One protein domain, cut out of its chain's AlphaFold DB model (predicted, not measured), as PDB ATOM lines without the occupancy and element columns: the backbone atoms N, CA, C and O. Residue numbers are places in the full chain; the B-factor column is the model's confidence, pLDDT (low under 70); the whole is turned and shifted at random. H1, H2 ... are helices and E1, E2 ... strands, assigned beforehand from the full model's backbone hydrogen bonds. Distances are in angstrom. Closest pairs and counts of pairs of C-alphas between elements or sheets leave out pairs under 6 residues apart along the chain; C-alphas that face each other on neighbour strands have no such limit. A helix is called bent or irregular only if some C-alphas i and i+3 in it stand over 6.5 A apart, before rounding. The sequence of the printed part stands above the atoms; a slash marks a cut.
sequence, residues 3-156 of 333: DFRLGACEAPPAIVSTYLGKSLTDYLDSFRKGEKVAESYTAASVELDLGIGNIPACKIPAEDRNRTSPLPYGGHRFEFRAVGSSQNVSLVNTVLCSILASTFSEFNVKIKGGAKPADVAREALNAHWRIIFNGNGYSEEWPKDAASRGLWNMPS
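This is residues 3 to 156 of the 333 residues of the protein "Hypothetical protein" of Prymnesium polylepis (UniProt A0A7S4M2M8). Three helices make an angular frame on one side of a middle filled by loops: long H2 and H3 meet near their ends as a V, and the last part of H1 packs on H3. Parts of the two long stretches with no named element, residues 3 to 21 and 62 to 88, reach the middle, their C-alphas lying 3 to 24 A and 4 to 24 A from the mean of all C-alphas, while the strand hairpin E1 and E2 lies far out at one end and short H4 touches no helix. The printed part has 154 residues, with four named helices and two named strands in the order H1 E1 E2 H2 H3 H4; the sheet, E1 - E2, is antiparallel. The class is mostly helix, though under half of the residues are in named elements. The whole is only just loose, close to compact, with a radius of gyration of the C-alphas of 18.0 A and spans of 55 by 45 by 33 A.

After residues 3 to 21, H1 is residues 22 to 33, 16.2 A long, beginning at C-alpha 22 (48.189, -1.706, -3.136). E1 is residues 45 to 48, 9.3 A, and E2 is residues 58 to 61, 10.1 A. H2, residues 89 to 112, is the longest helix at 33.7 A and begins at C-alpha 89 (28.735, -21.158, -14.368). H3, residues 117 to 131, is 21.3 A long and irregular, with C-alphas 127 and 130 7.9 A apart. H4, residues 142 to 148, is 9.8 A long and ends at C-alpha 148 (42.080, 5.457, -23.036).

H1 touches H3 with residues 28 to 32 alone, against residues 121 to 126 of H3; the closest C-alphas, of Arg 32 and Arg 122, are 4.8 A apart. They run opposite ways at a steep tilt of 58 degrees. The strands E1 and E2 form a hairpin, antiparallel, with 139 degrees between their directions; N 46 and O 60 are 2.9 A apart and N 48 and O 58 2.8 A, within hydrogen-bond range. H2 and H3 form a helical hairpin: residues 107 to 111 of H2 touch residues 117 to 120 of H3, opposite ways at a steep tilt of 43 degrees, the closest C-alphas being those of Ile 111 and Pro 117, 6.0 A apart. H1 and H2 are apart, and so are H3 and H4. In H1, H2 and H4 every O i to N i+4 pair is within hydrogen-bond range; in H3, 9 of 11 are.

The C-alphas farthest apart are those of Gly 53 and Gly 113, at 57.4 A; those of Asp 3 and Ser 156, first and last printed, are 7.0 A apart. The printed part has no cut. The links H1 to E1 and E2 to H2 are long, with 11 and 27 residues. Residues 86 to 91, of which 89 to 91 belong to H2, stand free, as do residues 97 to 102 of H2. The mean pLDDT of the printed part is 89.5; residues 62 and 64 are under 70.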
ATOM      1  N   ASP A   3      21.907  -7.576 -17.832       81.81
ATOM      2  CA  ASP A   3      21.923  -6.215 -18.414       81.81
ATOM      3  C   ASP A   3      21.468  -5.135 -17.427       81.81
ATOM      4  O   ASP A   3      22.021  -4.045 -17.412       81.81
ATOM      5  N   PHE A   4      20.495  -5.451 -16.566       80.81
ATOM      6  CA  PHE A   4      20.008  -4.539 -15.526       80.81
ATOM      7  C   PHE A   4      20.897  -4.529 -14.275       80.81
ATOM      8  O   PHE A   4      20.700  -3.711 -13.382       80.81
ATOM      9  N   ARG A   5      21.835  -5.480 -14.164       84.50
ATOM     10  CA  ARG A   5      22.653  -5.680 -12.963       84.50
ATOM     11  C   ARG A   5      24.017  -5.014 -13.092       84.50
ATOM     12  O   ARG A   5      24.440  -4.325 -12.173       84.50
ATOM     13  N   LEU A   6      24.742  -5.278 -14.182       83.31
ATOM     14  CA  LEU A   6      26.129  -4.827 -14.328       83.31
ATOM     15  C   LEU A   6      26.222  -3.296 -14.306       83.31
ATOM     16  O   LEU A   6      25.513  -2.614 -15.037       83.31
ATOM     17  N   GLY A   7      27.132  -2.764 -13.488       75.94
ATOM     18  CA  GLY A   7      27.327  -1.323 -13.308       75.94
ATOM     19  C   GLY A   7      26.438  -0.677 -12.240       75.94
ATOM     20  O   GLY A   7      26.543   0.528 -12.043       75.94
ATOM     21  N   ALA A   8      25.618  -1.453 -11.525       77.38
ATOM     22  CA  ALA A   8      24.762  -0.977 -10.437       77.38
ATOM     23  C   ALA A   8      24.825  -1.914  -9.215       77.38
ATOM     24  O   ALA A   8      25.315  -3.038  -9.314       77.38
ATOM     25  N   CYS A   9      24.327  -1.457  -8.059       75.12
ATOM     26  CA  CYS A   9      24.037  -2.279  -6.868       75.12
ATOM     27  C   CYS A   9      25.098  -3.353  -6.523       75.12
ATOM     28  O   CYS A   9      24.785  -4.538  -6.431       75.12
ATOM     29  N   GLU A  10      26.361  -2.950  -6.349       74.94
ATOM     30  CA  GLU A  10      27.514  -3.832  -6.049       74.94
ATOM     31  C   GLU A  10      27.909  -4.857  -7.142       74.94
ATOM     32  O   GLU A  10      28.809  -5.679  -6.929       74.94
ATOM     33  N   ALA A  11      27.307  -4.808  -8.333       82.94
ATOM     34  CA  ALA A  11      27.775  -5.544  -9.503       82.94
ATOM     35  C   ALA A  11      28.740  -4.704 -10.361       82.94
ATOM     36  O   ALA A  11      28.496  -3.520 -10.592       82.94
ATOM     37  N   PRO A  12      29.839  -5.295 -10.860       87.44
ATOM     38  CA  PRO A  12      30.862  -4.563 -11.601       87.44
ATOM     39  C   PRO A  12      30.325  -4.021 -12.938       87.44
ATOM     40  O   PRO A  12      29.388  -4.606 -13.491       87.44
ATOM     41  N   PRO A  13      30.909  -2.942 -13.492       88.75
ATOM     42  CA  PRO A  13      30.580  -2.477 -14.838       88.75
ATOM     43  C   PRO A  13      30.984  -3.512 -15.900       88.75
ATOM     44  O   PRO A  13      31.817  -4.387 -15.654       88.75
ATOM     45  N   ALA A  14      30.455  -3.371 -17.119       90.88
ATOM     46  CA  ALA A  14      30.789  -4.211 -18.277       90.88
ATOM     47  C   ALA A  14      32.180  -3.906 -18.885       90.88
ATOM     48  O   ALA A  14      32.372  -3.934 -20.103       90.88
ATOM     49  N   ILE A  15      33.149  -3.605 -18.019       93.00
ATOM     50  CA  ILE A  15      34.547  -3.313 -18.328       93.00
ATOM     51  C   ILE A  15      35.383  -4.319 -17.549       93.00
ATOM     52  O   ILE A  15      35.449  -4.248 -16.325       93.00
ATOM     53  N   VAL A  16      36.020  -5.259 -18.244       93.12
ATOM     54  CA  VAL A  16      36.874  -6.258 -17.589       93.12
ATOM     55  C   VAL A  16      38.154  -5.581 -17.101       93.12
ATOM     56  O   VAL A  16      38.907  -5.021 -17.892       93.12
ATOM     57  N   SER A  17      38.406  -5.659 -15.798       94.50
ATOM     58  CA  SER A  17      39.627  -5.200 -15.134       94.50
ATOM     59  C   SER A  17      39.908  -6.048 -13.896       94.50
ATOM     60  O   SER A  17      39.023  -6.730 -13.377       94.50
ATOM     61  N   THR A  18      41.141  -6.016 -13.396       94.31
ATOM     62  CA  THR A  18      41.496  -6.703 -12.149       94.31
ATOM     63  C   THR A  18      41.868  -5.701 -11.066       94.31
ATOM     64  O   THR A  18      42.542  -4.706 -11.331       94.31
ATOM     65  N   TYR A  19      41.400  -5.968  -9.847       94.00
ATOM     66  CA  TYR A  19      41.810  -5.239  -8.652       94.00
ATOM     67  C   TYR A  19      42.786  -6.117  -7.881       94.00
ATOM     68  O   TYR A  19      42.432  -7.233  -7.508       94.00
ATOM     69  N   LEU A  20      43.997  -5.626  -7.643       92.06
ATOM     70  CA  LEU A  20      45.036  -6.382  -6.943       92.06
ATOM     71  C   LEU A  20      45.269  -5.883  -5.518       92.06
ATOM     72  O   LEU A  20      45.831  -6.621  -4.723       92.06
ATOM     73  N   GLY A  21      44.849  -4.656  -5.200       89.69
ATOM     74  CA  GLY A  21      45.229  -3.997  -3.954       89.69
ATOM     75  C   GLY A  21      46.627  -3.383  -4.037       89.69
ATOM     76  O   GLY A  21      47.407  -3.662  -4.954       89.69
ATOM     77  N   LYS A  22      46.938  -2.474  -3.107       88.69
ATOM     78  CA  LYS A  22      48.189  -1.706  -3.136       88.69
ATOM     79  C   LYS A  22      49.413  -2.608  -2.971       88.69
ATOM     80  O   LYS A  22      50.374  -2.450  -3.713       88.69
ATOM     81  N   SER A  23      49.373  -3.553  -2.032       89.38
ATOM     82  CA  SER A  23      50.540  -4.365  -1.676       89.38
ATOM     83  C   SER A  23      50.954  -5.271  -2.833       89.38
ATOM     84  O   SER A  23      52.114  -5.251  -3.248       89.38
ATOM     85  N   LEU A  24      50.006  -6.014  -3.416       90.94
ATOM     86  CA  LEU A  24      50.311  -6.866  -4.567       90.94
ATOM     87  C   LEU A  24      50.690  -6.042  -5.807       90.94
ATOM     88  O   LEU A  24      51.596  -6.430  -6.542       90.94
ATOM     89  N   THR A  25      50.038  -4.896  -6.035       93.56
ATOM     90  CA  THR A  25      50.376  -4.023  -7.173       93.56
ATOM     91  C   THR A  25      51.798  -3.497  -7.072       93.56
ATOM     92  O   THR A  25      52.543  -3.620  -8.039       93.56
ATOM     93  N   ASP A  26      52.199  -2.967  -5.915       93.00
ATOM     94  CA  ASP A  26      53.548  -2.433  -5.704       93.00
ATOM     95  C   ASP A  26      54.609  -3.532  -5.850       93.00
ATOM     96  O   ASP A  26      55.649  -3.317  -6.479       93.00
ATOM     97  N   TYR A  27      54.333  -4.734  -5.328       93.50
ATOM     98  CA  TYR A  27      55.205  -5.896  -5.493       93.50
ATOM     99  C   TYR A  27      55.398  -6.257  -6.975       93.50
ATOM    100  O   TYR A  27      56.534  -6.394  -7.438       93.50
ATOM    101  N   LEU A  28      54.306  -6.372  -7.740       95.06
ATOM    102  CA  LEU A  28      54.369  -6.704  -9.165       95.06
ATOM    103  C   LEU A  28      54.975  -5.567 -10.006       95.06
ATOM    104  O   LEU A  28      55.651  -5.842 -10.998       95.06
ATOM    105  N   ASP A  29      54.769  -4.307  -9.612       96.19
ATOM    106  CA  ASP A  29      55.326  -3.130 -10.288       96.19
ATOM    107  C   ASP A  29      56.847  -3.056 -10.101       96.19
ATOM    108  O   ASP A  29      57.596  -2.867 -11.060       96.19
ATOM    109  N   SER A  30      57.314  -3.313  -8.880       95.81
ATOM    110  CA  SER A  30      58.741  -3.424  -8.563       95.81
ATOM    111  C   SER A  30      59.374  -4.589  -9.336       95.81
ATOM    112  O   SER A  30      60.407  -4.435  -9.994       95.81
ATOM    113  N   PHE A  31      58.706  -5.751  -9.355       95.31
ATOM    114  CA  PHE A  31      59.168  -6.932 -10.088       95.31
ATOM    115  C   PHE A  31      59.286  -6.674 -11.598       95.31
ATOM    116  O   PHE A  31      60.324  -6.978 -12.195       95.31
ATOM    117  N   ARG A  32      58.265  -6.078 -12.237       94.62
ATOM    118  CA  ARG A  32      58.295  -5.809 -13.689       94.62
ATOM    119  C   ARG A  32      59.339  -4.762 -14.088       94.62
ATOM    120  O   ARG A  32      59.846  -4.835 -15.205       94.62
ATOM    121  N   LYS A  33      59.673  -3.823 -13.191       94.88
ATOM    122  CA  LYS A  33      60.737  -2.817 -13.371       94.88
ATOM    123  C   LYS A  33      62.146  -3.376 -13.144       94.88
ATOM    124  O   LYS A  33      63.123  -2.702 -13.455       94.88
ATOM    125  N   GLY A  34      62.261  -4.609 -12.646       91.75
ATOM    126  CA  GLY A  34      63.545  -5.251 -12.360       91.75
ATOM    127  C   GLY A  34      64.167  -4.824 -11.029       91.75
ATOM    128  O   GLY A  34      65.364  -5.028 -10.824       91.75
ATOM    129  N   GLU A  35      63.375  -4.244 -10.130       92.69
ATOM    130  CA  GLU A  35      63.805  -3.893  -8.780       92.69
ATOM    131  C   GLU A  35      63.958  -5.156  -7.913       92.69
ATOM    132  O   GLU A  35      63.409  -6.221  -8.213       92.69
ATOM    133  N   LYS A  36      64.732  -5.060  -6.822       87.00
ATOM    134  CA  LYS A  36      64.869  -6.173  -5.874       87.00
ATOM    135  C   LYS A  36      63.568  -6.339  -5.092       87.00
ATOM    136  O   LYS A  36      63.233  -5.493  -4.270       87.00
ATOM    137  N   VAL A  37      62.894  -7.461  -5.306       86.50
ATOM    138  CA  VAL A  37      61.714  -7.889  -4.548       86.50
ATOM    139  C   VAL A  37      62.010  -9.178  -3.781       86.50
ATOM    140  O   VAL A  37      62.982  -9.872  -4.083       86.50
ATOM    141  N   ALA A  38      61.185  -9.493  -2.780       81.69
ATOM    142  CA  ALA A  38      61.219 -10.801  -2.127       81.69
ATOM    143  C   ALA A  38      60.966 -11.924  -3.150       81.69
ATOM    144  O   ALA A  38      60.269 -11.709  -4.138       81.69
ATOM    145  N   GLU A  39      61.505 -13.123  -2.909       80.25
ATOM    146  CA  GLU A  39      61.298 -14.269  -3.812       80.25
ATOM    147  C   GLU A  39      59.825 -14.692  -3.903       80.25
ATOM    148  O   GLU A  39      59.377 -15.161  -4.949       80.25
ATOM    149  N   SER A  40      59.062 -14.509  -2.822       82.12
ATOM    150  CA  SER A  40      57.634 -14.797  -2.767       82.12
ATOM    151  C   SER A  40      56.847 -13.632  -2.172       82.12
ATOM    152  O   SER A  40      57.246 -13.001  -1.190       82.12
ATOM    153  N   TYR A  41      55.684 -13.366  -2.768       85.00
ATOM    154  CA  TYR A  41      54.696 -12.466  -2.191       85.00
ATOM    155  C   TYR A  41      53.916 -13.188  -1.093       85.00
ATOM    156  O   TYR A  41      53.401 -14.284  -1.312       85.00
ATOM    157  N   THR A  42      53.785 -12.551   0.067       81.88
ATOM    158  CA  THR A  42      52.892 -13.000   1.140       81.88
ATOM    159  C   THR A  42      51.927 -11.867   1.452       81.88
ATOM    160  O   THR A  42      52.355 -10.793   1.872       81.88
ATOM    161  N   ALA A  43      50.631 -12.096   1.236       77.69
ATOM    162  CA  ALA A  43      49.610 -11.111   1.570       77.69
ATOM    163  C   ALA A  43      49.619 -10.840   3.083       77.69
ATOM    164  O   ALA A  43      49.634 -11.772   3.892       77.69
ATOM    165  N   ALA A  44      49.587  -9.563   3.466       76.12
ATOM    166  CA  ALA A  44      49.416  -9.193   4.863       76.12
ATOM    167  C   ALA A  44      48.056  -9.700   5.375       76.12
ATOM    168  O   ALA A  44      47.061  -9.701   4.644       76.12
ATOM    169  N   SER A  45      48.012 -10.130   6.635       77.75
ATOM    170  CA  SER A  45      46.777 -10.529   7.315       77.75
ATOM    171  C   SER A  45      46.627  -9.756   8.616       77.75
ATOM    172  O   SER A  45      47.626  -9.418   9.252       77.75
ATOM    173  N   VAL A  46      45.386  -9.474   8.992       79.25
ATOM    174  CA  VAL A  46      45.029  -8.887  10.285       79.25
ATOM    175  C   VAL A  46      44.224  -9.904  11.085       79.25
ATOM    176  O   VAL A  46      43.478 -10.704  10.515       79.25
ATOM    177  N   GLU A  47      44.402  -9.905  12.403       84.75
ATOM    178  CA  GLU A  47      43.525 -10.665  13.290       84.75
ATOM    179  C   GLU A  47      42.195  -9.931  13.435       84.75
ATOM    180  O   GLU A  47      42.148  -8.756  13.797       84.75
ATOM    181  N   LEU A  48      41.114 -10.641  13.128       81.38
ATOM    182  CA  LEU A  48      39.756 -10.219  13.399       81.38
ATOM    183  C   LEU A  48      39.319 -10.854  14.719       81.38
ATOM    184  O   LEU A  48      39.018 -12.049  14.777       81.38
ATOM    185  N   ASP A  49      39.289 -10.039  15.768       82.56
ATOM    186  CA  ASP A  49      38.632 -10.377  17.024       82.56
ATOM    187  C   ASP A  49      37.172  -9.908  16.960       82.56
ATOM    188  O   ASP A  49      36.890  -8.719  16.808       82.56
ATOM    189  N   LEU A  50      36.234 -10.855  17.040       83.25
ATOM    190  CA  LEU A  50      34.796 -10.571  17.037       83.25
ATOM    191  C   LEU A  50      34.288 -10.092  18.409       83.25
ATOM    192  O   LEU A  50      33.102  -9.794  18.543       83.25
ATOM    193  N   GLY A  51      35.144 -10.057  19.436       80.94
ATOM    194  CA  GLY A  51      34.777  -9.704  20.808       80.94
ATOM    195  C   GLY A  51      33.932 -10.773  21.510       80.94
ATOM    196  O   GLY A  51      33.346 -10.515  22.560       80.94
ATOM    197  N   ILE A  52      33.844 -11.978  20.935       85.81
ATOM    198  CA  ILE A  52      33.070 -13.108  21.460       85.81
ATOM    199  C   ILE A  52      34.055 -14.124  22.033       85.81
ATOM    200  O   ILE A  52      34.696 -14.854  21.284       85.81
ATOM    201  N   GLY A  53      34.144 -14.220  23.364       83.06
ATOM    202  CA  GLY A  53      35.191 -14.994  24.055       83.06
ATOM    203  C   GLY A  53      35.267 -16.498  23.737       83.06
ATOM    204  O   GLY A  53      36.278 -17.123  24.037       83.06
ATOM    205  N   ASN A  54      34.235 -17.077  23.113       86.69
ATOM    206  CA  ASN A  54      34.201 -18.490  22.712       86.69
ATOM    207  C   ASN A  54      34.533 -18.726  21.227       86.69
ATOM    208  O   ASN A  54      34.557 -19.878  20.794       86.69
ATOM    209  N   ILE A  55      34.756 -17.672  20.436       83.06
ATOM    210  CA  ILE A  55      35.129 -17.785  19.022       83.06
ATOM    211  C   ILE A  55      36.593 -17.351  18.886       83.06
ATOM    212  O   ILE A  55      36.905 -16.201  19.187       83.06
ATOM    213  N   PRO A  56      37.502 -18.239  18.440       83.12
ATOM    214  CA  PRO A  56      38.891 -17.869  18.204       83.12
ATOM    215  C   PRO A  56      38.994 -16.724  17.194       83.12
ATOM    216  O   PRO A  56      38.278 -16.721  16.189       83.12
ATOM    217  N   ALA A  57      39.924 -15.794  17.429       82.00
ATOM    218  CA  ALA A  57      40.260 -14.775  16.445       82.00
ATOM    219  C   ALA A  57      40.654 -15.442  15.118       82.00
ATOM    220  O   ALA A  57      41.393 -16.433  15.095       82.00
ATOM    221  N   CYS A  58      40.148 -14.913  14.004       80.56
ATOM    222  CA  CYS A  58      40.456 -15.435  12.679       80.56
ATOM    223  C   CYS A  58      41.350 -14.457  11.916       80.56
ATOM    224  O   CYS A  58      41.222 -13.241  12.035       80.56
ATOM    225  N   LYS A  59      42.288 -14.985  11.125       81.62
ATOM    226  CA  LYS A  59      43.129 -14.154  10.260       81.62
ATOM    227  C   LYS A  59      42.393 -13.879   8.962       81.62
ATOM    228  O   LYS A  59      42.055 -14.812   8.234       81.62
ATOM    229  N   ILE A  60      42.189 -12.605   8.660       76.94
ATOM    230  CA  ILE A  60      41.619 -12.152   7.393       76.94
ATOM    231  C   ILE A  60      42.694 -11.431   6.569       76.94
ATOM    232  O   ILE A  60      43.629 -10.870   7.149       76.94
ATOM    233  N   PRO A  61      42.612 -11.437   5.226       74.56
ATOM    234  CA  PRO A  61      43.479 -10.606   4.398       74.56
ATOM    235  C   PRO A  61      43.376  -9.132   4.807       74.56
ATOM    236  O   PRO A  61      42.282  -8.636   5.059       74.56
ATOM    237  N   ALA A  62      44.513  -8.440   4.873       69.25
ATOM    238  CA  ALA A  62      44.574  -7.025   5.239       69.25
ATOM    239  C   ALA A  62      44.142  -6.087   4.096       69.25
ATOM    240  O   ALA A  62      43.902  -4.904   4.326       69.25
ATOM    241  N   GLU A  63      44.087  -6.593   2.860       70.00
ATOM    242  CA  GLU A  63      43.688  -5.806   1.696       70.00
ATOM    243  C   GLU A  63      42.166  -5.723   1.561       70.00
ATOM    244  O   GLU A  63      41.444  -6.701   1.769       70.00
ATOM    245  N   ASP A  64      41.696  -4.537   1.175       68.00
ATOM    246  CA  ASP A  64      40.279  -4.266   0.963       68.00
ATOM    247  C   ASP A  64      39.704  -5.135  -0.165       68.00
ATOM    248  O   ASP A  64      40.267  -5.251  -1.261       68.00
ATOM    249  N   ARG A  65      38.532  -5.713   0.098       71.81
ATOM    250  CA  ARG A  65      37.779  -6.498  -0.871       71.81
ATOM    251  C   ARG A  65      36.987  -5.539  -1.752       71.81
ATOM    252  O   ARG A  65      35.788  -5.354  -1.545       71.81
ATOM    253  N   ASN A  66      37.646  -4.967  -2.760       79.44
ATOM    254  CA  ASN A  66      36.987  -4.080  -3.716       79.44
ATOM    255  C   ASN A  66      35.735  -4.755  -4.301       79.44
ATOM    256  O   ASN A  66      35.796  -5.842  -4.889       79.44
ATOM    257  N   ARG A  67      34.583  -4.105  -4.108       81.31
ATOM    258  CA  ARG A  67      33.273  -4.644  -4.497       81.31
ATOM    259  C   ARG A  67      32.810  -4.248  -5.890       81.31
ATOM    260  O   ARG A  67      31.832  -4.799  -6.374       81.31
ATOM    261  N   THR A  68      33.544  -3.350  -6.532       85.31
ATOM    262  CA  THR A  68      33.201  -2.750  -7.828       85.31
ATOM    263  C   THR A  68      33.995  -3.355  -8.988       85.31
ATOM    264  O   THR A  68      33.631  -3.183 -10.146       85.31
ATOM    265  N   SER A  69      35.076  -4.081  -8.687       90.50
ATOM    266  CA  SER A  69      35.920  -4.758  -9.671       90.50
ATOM    267  C   SER A  69      35.298  -6.082 -10.132       90.50
ATOM    268  O   SER A  69      34.761  -6.825  -9.304       90.50
ATOM    269  N   PRO A  70      35.385  -6.432 -11.429       92.00
ATOM    270  CA  PRO A  70      34.886  -7.712 -11.915       92.00
ATOM    271  C   PRO A  70      35.791  -8.892 -11.560       92.00
ATOM    272  O   PRO A  70      35.286 -10.012 -11.500       92.00
ATOM    273  N   LEU A  71      37.089  -8.666 -11.317       93.44
ATOM    274  CA  LEU A  71      38.044  -9.719 -10.962       93.44
ATOM    275  C   LEU A  71      39.015  -9.275  -9.844       93.44
ATOM    276  O   LEU A  71      40.210  -9.097 -10.105       93.44
ATOM    277  N   PRO A  72      38.538  -9.047  -8.605       92.31
ATOM    278  CA  PRO A  72      39.400  -8.730  -7.471       92.31
ATOM    279  C   PRO A  72      40.213  -9.935  -6.979       92.31
ATOM    280  O   PRO A  72      39.732 -11.071  -6.943       92.31
ATOM    281  N   TYR A  73      41.433  -9.652  -6.530       90.12
ATOM    282  CA  TYR A  73      42.265 -10.544  -5.737       90.12
ATOM    283  C   TYR A  73      41.824 -10.509  -4.268       90.12
ATOM    284  O   TYR A  73      41.806  -9.461  -3.631       90.12
ATOM    285  N   GLY A  74      41.459 -11.669  -3.728       80.88
ATOM    286  CA  GLY A  74      41.026 -11.864  -2.341       80.88
ATOM    287  C   GLY A  74      42.118 -12.442  -1.433       80.88
ATOM    288  O   GLY A  74      41.813 -13.222  -0.531       80.88
ATOM    289  N   GLY A  75      43.396 -12.171  -1.714       80.00
ATOM    290  CA  GLY A  75      44.543 -12.612  -0.902       80.00
ATOM    291  C   GLY A  75      45.052 -14.036  -1.169       80.00
ATOM    292  O   GLY A  75      46.236 -14.303  -1.021       80.00
ATOM    293  N   HIS A  76      44.195 -14.967  -1.588       80.38
ATOM    294  CA  HIS A  76      44.601 -16.340  -1.961       80.38
ATOM    295  C   HIS A  76      43.859 -16.885  -3.188       80.38
ATOM    296  O   HIS A  76      44.090 -18.012  -3.614       80.38
ATOM    297  N   ARG A  77      42.940 -16.093  -3.748       86.56
ATOM    298  CA  ARG A  77      42.111 -16.443  -4.902       86.56
ATOM    299  C   ARG A  77      41.713 -15.185  -5.662       86.56
ATOM    300  O   ARG A  77      41.732 -14.097  -5.091       86.56
ATOM    301  N   PHE A  78      41.294 -15.354  -6.908       90.62
ATOM    302  CA  PHE A  78      40.556 -14.335  -7.648       90.62
ATOM    303  C   PHE A  78      39.063 -14.654  -7.611       90.62
ATOM    304  O   PHE A  78      38.677 -15.822  -7.606       90.62
ATOM    305  N   GLU A  79      38.223 -13.623  -7.579       91.62
ATOM    306  CA  GLU A  79      36.767 -13.774  -7.576       91.62
ATOM    307  C   GLU A  79      36.193 -13.154  -8.847       91.62
ATOM    308  O   GLU A  79      36.294 -11.948  -9.031       91.62
ATOM    309  N   PHE A  80      35.583 -13.944  -9.734       92.75
ATOM    310  CA  PHE A  80      34.933 -13.393 -10.926       92.75
ATOM    311  C   PHE A  80      33.485 -12.996 -10.612       92.75
ATOM    312  O   PHE A  80      32.623 -13.848 -10.401       92.75
ATOM    313  N   ARG A  81      33.218 -11.689 -10.550       91.06
ATOM    314  CA  ARG A  81      31.974 -11.114 -10.000       91.06
ATOM    315  C   ARG A  81      30.931 -10.745 -11.056       91.06
ATOM    316  O   ARG A  81      29.781 -10.464 -10.715       91.06
ATOM    317  N   ALA A  82      31.305 -10.765 -12.334       90.75
ATOM    318  CA  ALA A  82      30.419 -10.378 -13.433       90.75
ATOM    319  C   ALA A  82      29.307 -11.409 -13.730       90.75
ATOM    320  O   ALA A  82      28.341 -11.080 -14.419       90.75
ATOM    321  N   VAL A  83      29.400 -12.627 -13.180       91.25
ATOM    322  CA  VAL A  83      28.425 -13.711 -13.396       91.25
ATOM    323  C   VAL A  83      27.053 -13.341 -12.831       91.25
ATOM    324  O   VAL A  83      26.928 -13.011 -11.652       91.25
ATOM    325  N   GLY A  84      26.020 -13.397 -13.673       89.38
ATOM    326  CA  GLY A  84      24.629 -13.207 -13.269       89.38
ATOM    327  C   GLY A  84      24.102 -14.392 -12.454       89.38
ATOM    328  O   GLY A  84      24.474 -15.535 -12.699       89.38
ATOM    329  N   SER A  85      23.195 -14.132 -11.510       89.00
ATOM    330  CA  SER A  85      22.674 -15.142 -10.570       89.00
ATOM    331  C   SER A  85      21.966 -16.327 -11.236       89.00
ATOM    332  O   SER A  85      21.979 -17.425 -10.691       89.00
ATOM    333  N   SER A  86      21.368 -16.123 -12.411       87.69
ATOM    334  CA  SER A  86      20.685 -17.166 -13.185       87.69
ATOM    335  C   SER A  86      21.570 -17.829 -14.248       87.69
ATOM    336  O   SER A  86      21.095 -18.699 -14.977       87.69
ATOM    337  N   GLN A  87      22.825 -17.393 -14.410       87.81
ATOM    338  CA  GLN A  87      23.702 -17.916 -15.455       87.81
ATOM    339  C   GLN A  87      24.306 -19.262 -15.056       87.81
ATOM    340  O   GLN A  87      24.717 -19.473 -13.915       87.81
ATOM    341  N   ASN A  88      24.436 -20.159 -16.034       89.06
ATOM    342  CA  ASN A  88      25.192 -21.386 -15.842       89.06
ATOM    343  C   ASN A  88      26.695 -21.069 -15.767       89.06
ATOM    344  O   ASN A  88      27.295 -20.591 -16.733       89.06
ATOM    345  N   VAL A  89      27.304 -21.377 -14.623       92.88
ATOM    346  CA  VAL A  89      28.735 -21.158 -14.368       92.88
ATOM    347  C   VAL A  89      29.647 -22.018 -15.245       92.88
ATOM    348  O   VAL A  89      30.827 -21.701 -15.372       92.88
ATOM    349  N   SER A  90      29.136 -23.085 -15.871       94.38
ATOM    350  CA  SER A  90      29.935 -23.977 -16.715       94.38
ATOM    351  C   SER A  90      30.562 -23.239 -17.893       94.38
ATOM    352  O   SER A  90      31.771 -23.323 -18.062       94.38
ATOM    353  N   LEU A  91      29.783 -22.452 -18.644       92.69
ATOM    354  CA  LEU A  91      30.290 -21.705 -19.795       92.69
ATOM    355  C   LEU A  91      31.305 -20.645 -19.363       92.69
ATOM    356  O   LEU A  91      32.341 -20.492 -20.000       92.69
ATOM    357  N   VAL A  92      31.041 -19.955 -18.252       94.06
ATOM    358  CA  VAL A  92      31.989 -18.991 -17.675       94.06
ATOM    359  C   VAL A  92      33.315 -19.679 -17.349       94.06
ATOM    360  O   VAL A  92      34.373 -19.195 -17.745       94.06
ATOM    361  N   ASN A  93      33.260 -20.835 -16.689       95.56
ATOM    362  CA  ASN A  93      34.446 -21.620 -16.366       95.56
ATOM    363  C   ASN A  93      35.142 -22.148 -17.622       95.56
ATOM    364  O   ASN A  93      36.365 -22.116 -17.672       95.56
ATOM    365  N   THR A  94      34.405 -22.574 -18.650       95.31
ATOM    366  CA  THR A  94      34.986 -22.958 -19.943       95.31
ATOM    367  C   THR A  94      35.807 -21.810 -20.517       95.31
ATOM    368  O   THR A  94      36.975 -22.007 -20.824       95.31
ATOM    369  N   VAL A  95      35.246 -20.597 -20.586       95.44
ATOM    370  CA  VAL A  95      35.960 -19.424 -21.111       95.44
ATOM    371  C   VAL A  95      37.189 -19.085 -20.261       95.44
ATOM    372  O   VAL A  95      38.285 -18.954 -20.803       95.44
ATOM    373  N   LEU A  96      37.042 -18.980 -18.936       95.62
ATOM    374  CA  LEU A  96      38.151 -18.636 -18.038       95.62
ATOM    375  C   LEU A  96      39.278 -19.677 -18.091       95.62
ATOM    376  O   LEU A  96      40.448 -19.316 -18.217       95.62
ATOM    377  N   CYS A  97      38.935 -20.965 -18.043       96.06
ATOM    378  CA  CYS A  97      39.910 -22.049 -18.128       96.06
ATOM    379  C   CYS A  97      40.597 -22.088 -19.496       96.06
ATOM    380  O   CYS A  97      41.803 -22.311 -19.540       96.06
ATOM    381  N   SER A  98      39.884 -21.826 -20.597       96.62
ATOM    382  CA  SER A  98      40.489 -21.734 -21.930       96.62
ATOM    383  C   SER A  98      41.500 -20.592 -22.022       96.62
ATOM    384  O   SER A  98      42.632 -20.812 -22.447       96.62
ATOM    385  N   ILE A  99      41.144 -19.388 -21.563       95.94
ATOM    386  CA  ILE A  99      42.062 -18.236 -21.573       95.94
ATOM    387  C   ILE A  99      43.327 -18.545 -20.757       95.94
ATOM    388  O   ILE A  99      44.446 -18.304 -21.223       95.94
ATOM    389  N   LEU A 100      43.167 -19.127 -19.563       95.56
ATOM    390  CA  LEU A 100      44.289 -19.517 -18.704       95.56
ATOM    391  C   LEU A 100      45.163 -20.599 -19.350       95.56
ATOM    392  O   LEU A 100      46.385 -20.460 -19.375       95.56
ATOM    393  N   ALA A 101      44.554 -21.651 -19.902       95.81
ATOM    394  CA  ALA A 101      45.272 -22.746 -20.548       95.81
ATOM    395  C   ALA A 101      46.077 -22.265 -21.765       95.81
ATOM    396  O   ALA A 101      47.236 -22.658 -21.924       95.81
ATOM    397  N   SER A 102      45.502 -21.381 -22.589       95.62
ATOM    398  CA  SER A 102      46.212 -20.788 -23.729       95.62
ATOM    399  C   SER A 102      47.398 -19.949 -23.268       95.62
ATOM    400  O   SER A 102      48.522 -20.165 -23.717       95.62
ATOM    401  N   THR A 103      47.183 -19.072 -22.283       95.25
ATOM    402  CA  THR A 103      48.242 -18.196 -21.757       95.25
ATOM    403  C   THR A 103      49.396 -19.008 -21.155       95.25
ATOM    404  O   THR A 103      50.569 -18.747 -21.420       95.25
ATOM    405  N   PHE A 104      49.093 -20.052 -20.378       95.12
ATOM    406  CA  PHE A 104      50.124 -20.934 -19.823       95.12
ATOM    407  C   PHE A 104      50.846 -21.757 -20.888       95.12
ATOM    408  O   PHE A 104      52.041 -22.023 -20.740       95.12
ATOM    409  N   SER A 105      50.165 -22.126 -21.973       94.19
ATOM    410  CA  SER A 105      50.802 -22.797 -23.107       94.19
ATOM    411  C   SER A 105      51.835 -21.888 -23.777       94.19
ATOM    412  O   SER A 105      52.964 -22.323 -24.008       94.19
ATOM    413  N   GLU A 106      51.509 -20.612 -23.995       94.56
ATOM    414  CA  GLU A 106      52.447 -19.617 -24.531       94.56
ATOM    415  C   GLU A 106      53.672 -19.430 -23.625       94.56
ATOM    416  O   GLU A 106      54.815 -19.437 -24.098       94.56
ATOM    417  N   PHE A 107      53.462 -19.326 -22.308       97.25
ATOM    418  CA  PHE A 107      54.565 -19.216 -21.348       97.25
ATOM    419  C   PHE A 107      55.459 -20.456 -21.370       97.25
ATOM    420  O   PHE A 107      56.685 -20.341 -21.395       97.25
ATOM    421  N   ASN A 108      54.859 -21.646 -21.409       96.19
ATOM    422  CA  ASN A 108      55.584 -22.910 -21.451       96.19
ATOM    423  C   ASN A 108      56.449 -23.038 -22.715       96.19
ATOM    424  O   ASN A 108      57.583 -23.505 -22.626       96.19
ATOM    425  N   VAL A 109      55.955 -22.590 -23.877       96.75
ATOM    426  CA  VAL A 109      56.737 -22.568 -25.126       96.75
ATOM    427  C   VAL A 109      57.985 -21.698 -24.972       96.75
ATOM    428  O   VAL A 109      59.087 -22.159 -25.267       96.75
ATOM    429  N   LYS A 110      57.843 -20.473 -24.447       97.31
ATOM    430  CA  LYS A 110      58.981 -19.564 -24.221       97.31
ATOM    431  C   LYS A 110      60.002 -20.149 -23.242       97.31
ATOM    432  O   LYS A 110      61.202 -20.112 -23.510       97.31
ATOM    433  N   ILE A 111      59.532 -20.724 -22.134       98.06
ATOM    434  CA  ILE A 111      60.396 -21.319 -21.104       98.06
ATOM    435  C   ILE A 111      61.156 -22.530 -21.656       98.06
ATOM    436  O   ILE A 111      62.369 -22.625 -21.485       98.06
ATOM    437  N   LYS A 112      60.483 -23.435 -22.381       97.31
ATOM    438  CA  LYS A 112      61.141 -24.575 -23.046       97.31
ATOM    439  C   LYS A 112      62.123 -24.141 -24.135       97.31
ATOM    440  O   LYS A 112      63.095 -24.845 -24.383       97.31
ATOM    441  N   GLY A 113      61.893 -22.978 -24.746       96.88
ATOM    442  CA  GLY A 113      62.823 -22.325 -25.667       96.88
ATOM    443  C   GLY A 113      64.061 -21.708 -25.002       96.88
ATOM    444  O   GLY A 113      64.898 -21.150 -25.705       96.88
ATOM    445  N   GLY A 114      64.195 -21.795 -23.674       97.25
ATOM    446  CA  GLY A 114      65.360 -21.319 -22.923       97.25
ATOM    447  C   GLY A 114      65.184 -19.953 -22.254       97.25
ATOM    448  O   GLY A 114      66.113 -19.484 -21.592       97.25
ATOM    449  N   ALA A 115      64.016 -19.309 -22.378       97.38
ATOM    450  CA  ALA A 115      63.729 -18.089 -21.628       97.38
ATOM    451  C   ALA A 115      63.609 -18.393 -20.127       97.38
ATOM    452  O   ALA A 115      63.041 -19.410 -19.721       97.38
ATOM    453  N   LYS A 116      64.100 -17.492 -19.269       96.62
ATOM    454  CA  LYS A 116      63.919 -17.649 -17.820       96.62
ATOM    455  C   LYS A 116      62.453 -17.367 -17.463       96.62
ATOM    456  O   LYS A 116      61.906 -16.380 -17.954       96.62
ATOM    457  N   PRO A 117      61.826 -18.135 -16.551       94.94
ATOM    458  CA  PRO A 117      60.440 -17.892 -16.138       94.94
ATOM    459  C   PRO A 117      60.172 -16.456 -15.668       94.94
ATOM    460  O   PRO A 117      59.137 -15.879 -15.992       94.94
ATOM    461  N   ALA A 118      61.132 -15.844 -14.968       93.56
ATOM    462  CA  ALA A 118      61.029 -14.454 -14.531       93.56
ATOM    463  C   ALA A 118      60.972 -13.459 -15.703       93.56
ATOM    464  O   ALA A 118      60.256 -12.465 -15.620       93.56
ATOM    465  N   ASP A 119      61.688 -13.717 -16.801       95.25
ATOM    466  CA  ASP A 119      61.672 -12.850 -17.983       95.25
ATOM    467  C   ASP A 119      60.319 -12.935 -18.696       95.25
ATOM    468  O   ASP A 119      59.731 -11.905 -19.015       95.25
ATOM    469  N   VAL A 120      59.776 -14.149 -18.834       97.06
ATOM    470  CA  VAL A 120      58.437 -14.382 -19.403       97.06
ATOM    471  C   VAL A 120      57.351 -13.699 -18.564       97.06
ATOM    472  O   VAL A 120      56.477 -13.029 -19.111       97.06
ATOM    473  N   ALA A 121      57.428 -13.802 -17.233       95.06
ATOM    474  CA  ALA A 121      56.492 -13.133 -16.333       95.06
ATOM    475  C   ALA A 121      56.578 -11.600 -16.436       95.06
ATOM    476  O   ALA A 121      55.549 -10.927 -16.495       95.06
ATOM    477  N   ARG A 122      57.792 -11.030 -16.497       95.75
ATOM    478  CA  ARG A 122      57.988  -9.580 -16.675       95.75
ATOM    479  C   ARG A 122      57.454  -9.089 -18.012       95.75
ATOM    480  O   ARG A 122      56.817  -8.039 -18.060       95.75
ATOM    481  N   GLU A 123      57.690  -9.839 -19.082       96.44
ATOM    482  CA  GLU A 123      57.149  -9.534 -20.406       96.44
ATOM    483  C   GLU A 123      55.613  -9.496 -20.372       96.44
ATOM    484  O   GLU A 123      55.019  -8.508 -20.801       96.44
ATOM    485  N   ALA A 124      54.976 -10.510 -19.776       96.25
ATOM    486  CA  ALA A 124      53.522 -10.573 -19.643       96.25
ATOM    487  C   ALA A 124      52.955  -9.410 -18.811       96.25
ATOM    488  O   ALA A 124      51.989  -8.765 -19.223       96.25
ATOM    489  N   LEU A 125      53.577  -9.090 -17.670       96.25
ATOM    490  CA  LEU A 125      53.167  -7.950 -16.846       96.25
ATOM    491  C   LEU A 125      53.265  -6.639 -17.624       96.25
ATOM    492  O   LEU A 125      52.331  -5.849 -17.582       96.25
ATOM    493  N   ASN A 126      54.348  -6.415 -18.373       96.25
ATOM    494  CA  ASN A 126      54.505  -5.199 -19.169       96.25
ATOM    495  C   ASN A 126      53.496  -5.119 -20.328       96.25
ATOM    496  O   ASN A 126      52.961  -4.043 -20.588       96.25
ATOM    497  N   ALA A 127      53.181  -6.239 -20.983       96.00
ATOM    498  CA  ALA A 127      52.208  -6.278 -22.077       96.00
ATOM    499  C   ALA A 127      50.759  -6.033 -21.611       96.00
ATOM    500  O   ALA A 127      49.955  -5.444 -22.343       96.00
ATOM    501  N   HIS A 128      50.420  -6.469 -20.394       95.25
ATOM    502  CA  HIS A 128      49.039  -6.496 -19.902       95.25
ATOM    503  C   HIS A 128      48.762  -5.577 -18.708       95.25
ATOM    504  O   HIS A 128      47.620  -5.525 -18.258       95.25
ATOM    505  N   TRP A 129      49.739  -4.785 -18.245       96.12
ATOM    506  CA  TRP A 129      49.604  -3.902 -17.073       96.12
ATOM    507  C   TRP A 129      48.357  -3.004 -17.104       96.12
ATOM    508  O   TRP A 129      47.765  -2.711 -16.067       96.12
ATOM    509  N   ARG A 130      47.917  -2.616 -18.310       95.81
ATOM    510  CA  ARG A 130      46.719  -1.798 -18.560       95.81
ATOM    511  C   ARG A 130      45.435  -2.315 -17.895       95.81
ATOM    512  O   ARG A 130      44.546  -1.512 -17.625       95.81
ATOM    513  N   ILE A 131      45.336  -3.623 -17.632       95.00
ATOM    514  CA  ILE A 131      44.145  -4.272 -17.059       95.00
ATOM    515  C   ILE A 131      44.002  -4.059 -15.543       95.00
ATOM    516  O   ILE A 131      42.929  -4.300 -14.986       95.00
ATOM    517  N   ILE A 132      45.071  -3.623 -14.864       95.44
ATOM    518  CA  ILE A 132      45.081  -3.412 -13.414       95.44
ATOM    519  C   ILE A 132      44.428  -2.063 -13.100       95.44
ATOM    520  O   ILE A 132      44.896  -0.999 -13.517       95.44
ATOM    521  N   PHE A 133      43.345  -2.109 -12.329       95.19
ATOM    522  CA  PHE A 133      42.626  -0.935 -11.859       95.19
ATOM    523  C   PHE A 133      42.268  -1.097 -10.381       95.19
ATOM    524  O   PHE A 133      41.391  -1.879 -10.017       95.19
ATOM    525  N   ASN A 134      42.951  -0.326  -9.531       92.56
ATOM    526  CA  ASN A 134      42.735  -0.318  -8.081       92.56
ATOM    527  C   ASN A 134      41.800   0.812  -7.610       92.56
ATOM    528  O   ASN A 134      41.849   1.208  -6.449       92.56
ATOM    529  N   GLY A 135      40.995   1.369  -8.517       91.31
ATOM    530  CA  GLY A 135      40.078   2.467  -8.227       91.31
ATOM    531  C   GLY A 135      38.636   2.020  -7.976       91.31
ATOM    532  O   GLY A 135      38.333   0.835  -7.808       91.31
ATOM    533  N   ASN A 136      37.737   3.004  -7.973       90.19
ATOM    534  CA  ASN A 136      36.297   2.794  -7.901       90.19
ATOM    535  C   ASN A 136      35.726   2.521  -9.304       90.19
ATOM    536  O   ASN A 136      35.716   3.412 -10.154       90.19
ATOM    537  N   GLY A 137      35.213   1.310  -9.529       88.56
ATOM    538  CA  GLY A 137      34.597   0.902 -10.795       88.56
ATOM    539  C   GLY A 137      33.290   1.627 -11.136       88.56
ATOM    540  O   GLY A 137      32.857   1.553 -12.280       88.56
ATOM    541  N   TYR A 138      32.679   2.339 -10.181       88.06
ATOM    542  CA  TYR A 138      31.471   3.152 -10.397       88.06
ATOM    543  C   TYR A 138      31.742   4.631 -10.638       88.06
ATOM    544  O   TYR A 138      30.805   5.399 -10.821       88.06
ATOM    545  N   SER A 139      33.007   5.042 -10.609       91.12
ATOM    546  CA  SER A 139      33.359   6.418 -10.945       91.12
ATOM    547  C   SER A 139      32.990   6.726 -12.402       91.12
ATOM    548  O   SER A 139      33.191   5.892 -13.289       91.12
ATOM    549  N   GLU A 140      32.459   7.922 -12.664       89.75
ATOM    550  CA  GLU A 140      32.117   8.365 -14.026       89.75
ATOM    551  C   GLU A 140      33.367   8.513 -14.914       89.75
ATOM    552  O   GLU A 140      33.295   8.502 -16.146       89.75
ATOM    553  N   GLU A 141      34.535   8.641 -14.289       93.00
ATOM    554  CA  GLU A 141      35.838   8.707 -14.932       93.00
ATOM    555  C   GLU A 141      36.322   7.336 -15.413       93.00
ATOM    556  O   GLU A 141      37.036   7.272 -16.419       93.00
ATOM    557  N   TRP A 142      35.934   6.242 -14.743       93.19
ATOM    558  CA  TRP A 142      36.449   4.908 -15.056       93.19
ATOM    559  C   TRP A 142      36.197   4.487 -16.511       93.19
ATOM    560  O   TRP A 142      37.155   4.074 -17.163       93.19
ATOM    561  N   PRO A 143      34.995   4.653 -17.098       92.69
ATOM    562  CA  PRO A 143      34.780   4.346 -18.512       92.69
ATOM    563  C   PRO A 143      35.702   5.119 -19.465       92.69
ATOM    564  O   PRO A 143      36.145   4.565 -20.473       92.69
ATOM    565  N   LYS A 144      36.021   6.383 -19.151       93.81
ATOM    566  CA  LYS A 144      36.907   7.230 -19.969       93.81
ATOM    567  C   LYS A 144      38.359   6.764 -19.864       93.81
ATOM    568  O   LYS A 144      39.037   6.627 -20.881       93.81
ATOM    569  N   ASP A 145      38.817   6.479 -18.646       94.94
ATOM    570  CA  ASP A 145      40.152   5.933 -18.389       94.94
ATOM    571  C   ASP A 145      40.317   4.553 -19.044       94.94
ATOM    572  O   ASP A 145      41.243   4.339 -19.826       94.94
ATOM    573  N   ALA A 146      39.360   3.646 -18.840       94.88
ATOM    574  CA  ALA A 146      39.319   2.328 -19.465       94.88
ATOM    575  C   ALA A 146      39.415   2.406 -20.996       94.88
ATOM    576  O   ALA A 146      40.238   1.708 -21.593       94.88
ATOM    577  N   ALA A 147      38.647   3.298 -21.630       94.75
ATOM    578  CA  ALA A 147      38.725   3.521 -23.071       94.75
ATOM    579  C   ALA A 147      40.112   4.027 -23.505       94.75
ATOM    580  O   ALA A 147      40.668   3.517 -24.477       94.75
ATOM    581  N   SER A 148      40.717   4.961 -22.758       96.06
ATOM    582  CA  SER A 148      42.080   5.457 -23.036       96.06
ATOM    583  C   SER A 148      43.153   4.364 -22.919       96.06
ATOM    584  O   SER A 148      44.154   4.383 -23.633       96.06
ATOM    585  N   ARG A 149      42.909   3.359 -22.068       95.19
ATOM    586  CA  ARG A 149      43.736   2.153 -21.911       95.19
ATOM    587  C   ARG A 149      43.466   1.096 -22.987       95.19
ATOM    588  O   ARG A 149      44.149   0.074 -23.003       95.19
ATOM    589  N   GLY A 150      42.474   1.295 -23.856       94.75
ATOM    590  CA  GLY A 150      42.040   0.313 -24.851       94.75
ATOM    591  C   GLY A 150      41.256  -0.865 -24.263       94.75
ATOM    592  O   GLY A 150      41.199  -1.930 -24.878       94.75
ATOM    593  N   LEU A 151      40.683  -0.709 -23.066       94.50
ATOM    594  CA  LEU A 151      39.775  -1.691 -22.477       94.50
ATOM    595  C   LEU A 151      38.378  -1.525 -23.064       94.50
ATOM    596  O   LEU A 151      37.910  -0.415 -23.316       94.50
ATOM    597  N   TRP A 152      37.707  -2.648 -23.286       91.12
ATOM    598  CA  TRP A 152      36.376  -2.635 -23.874       91.12
ATOM    599  C   TRP A 152      35.319  -2.371 -22.814       91.12
ATOM    600  O   TRP A 152      35.413  -2.862 -21.689       91.12
ATOM    601  N   ASN A 153      34.286  -1.643 -23.226       90.88
ATOM    602  CA  ASN A 153      33.047  -1.485 -22.491       90.88
ATOM    603  C   ASN A 153      31.909  -2.014 -23.370       90.88
ATOM    604  O   ASN A 153      31.614  -1.423 -24.409       90.88
ATOM    605  N   MET A 154      31.311  -3.142 -22.988       86.69
ATOM    606  CA  MET A 154      30.228  -3.780 -23.747       86.69
ATOM    607  C   MET A 154      28.959  -3.878 -22.901       86.69
ATOM    608  O   MET A 154      28.667  -4.943 -22.360       86.69
ATOM    609  N   PRO A 155      28.188  -2.781 -22.784       83.31
ATOM    610  CA  PRO A 155      26.980  -2.759 -21.960       83.31
ATOM    611  C   PRO A 155      25.804  -3.526 -22.585       83.31
ATOM    612  O   PRO A 155      24.815  -3.789 -21.918       83.31
ATOM    613  N   SER A 156      25.883  -3.863 -23.873       88.62
ATOM    614  CA  SER A 156      24.845  -4.599 -24.595       88.62
ATOM    615  C   SER A 156      25.135  -6.099 -24.548       88.62
ATOM    616  O   SER A 156      26.100  -6.554 -25.164       88.62
TER     617      SER A 156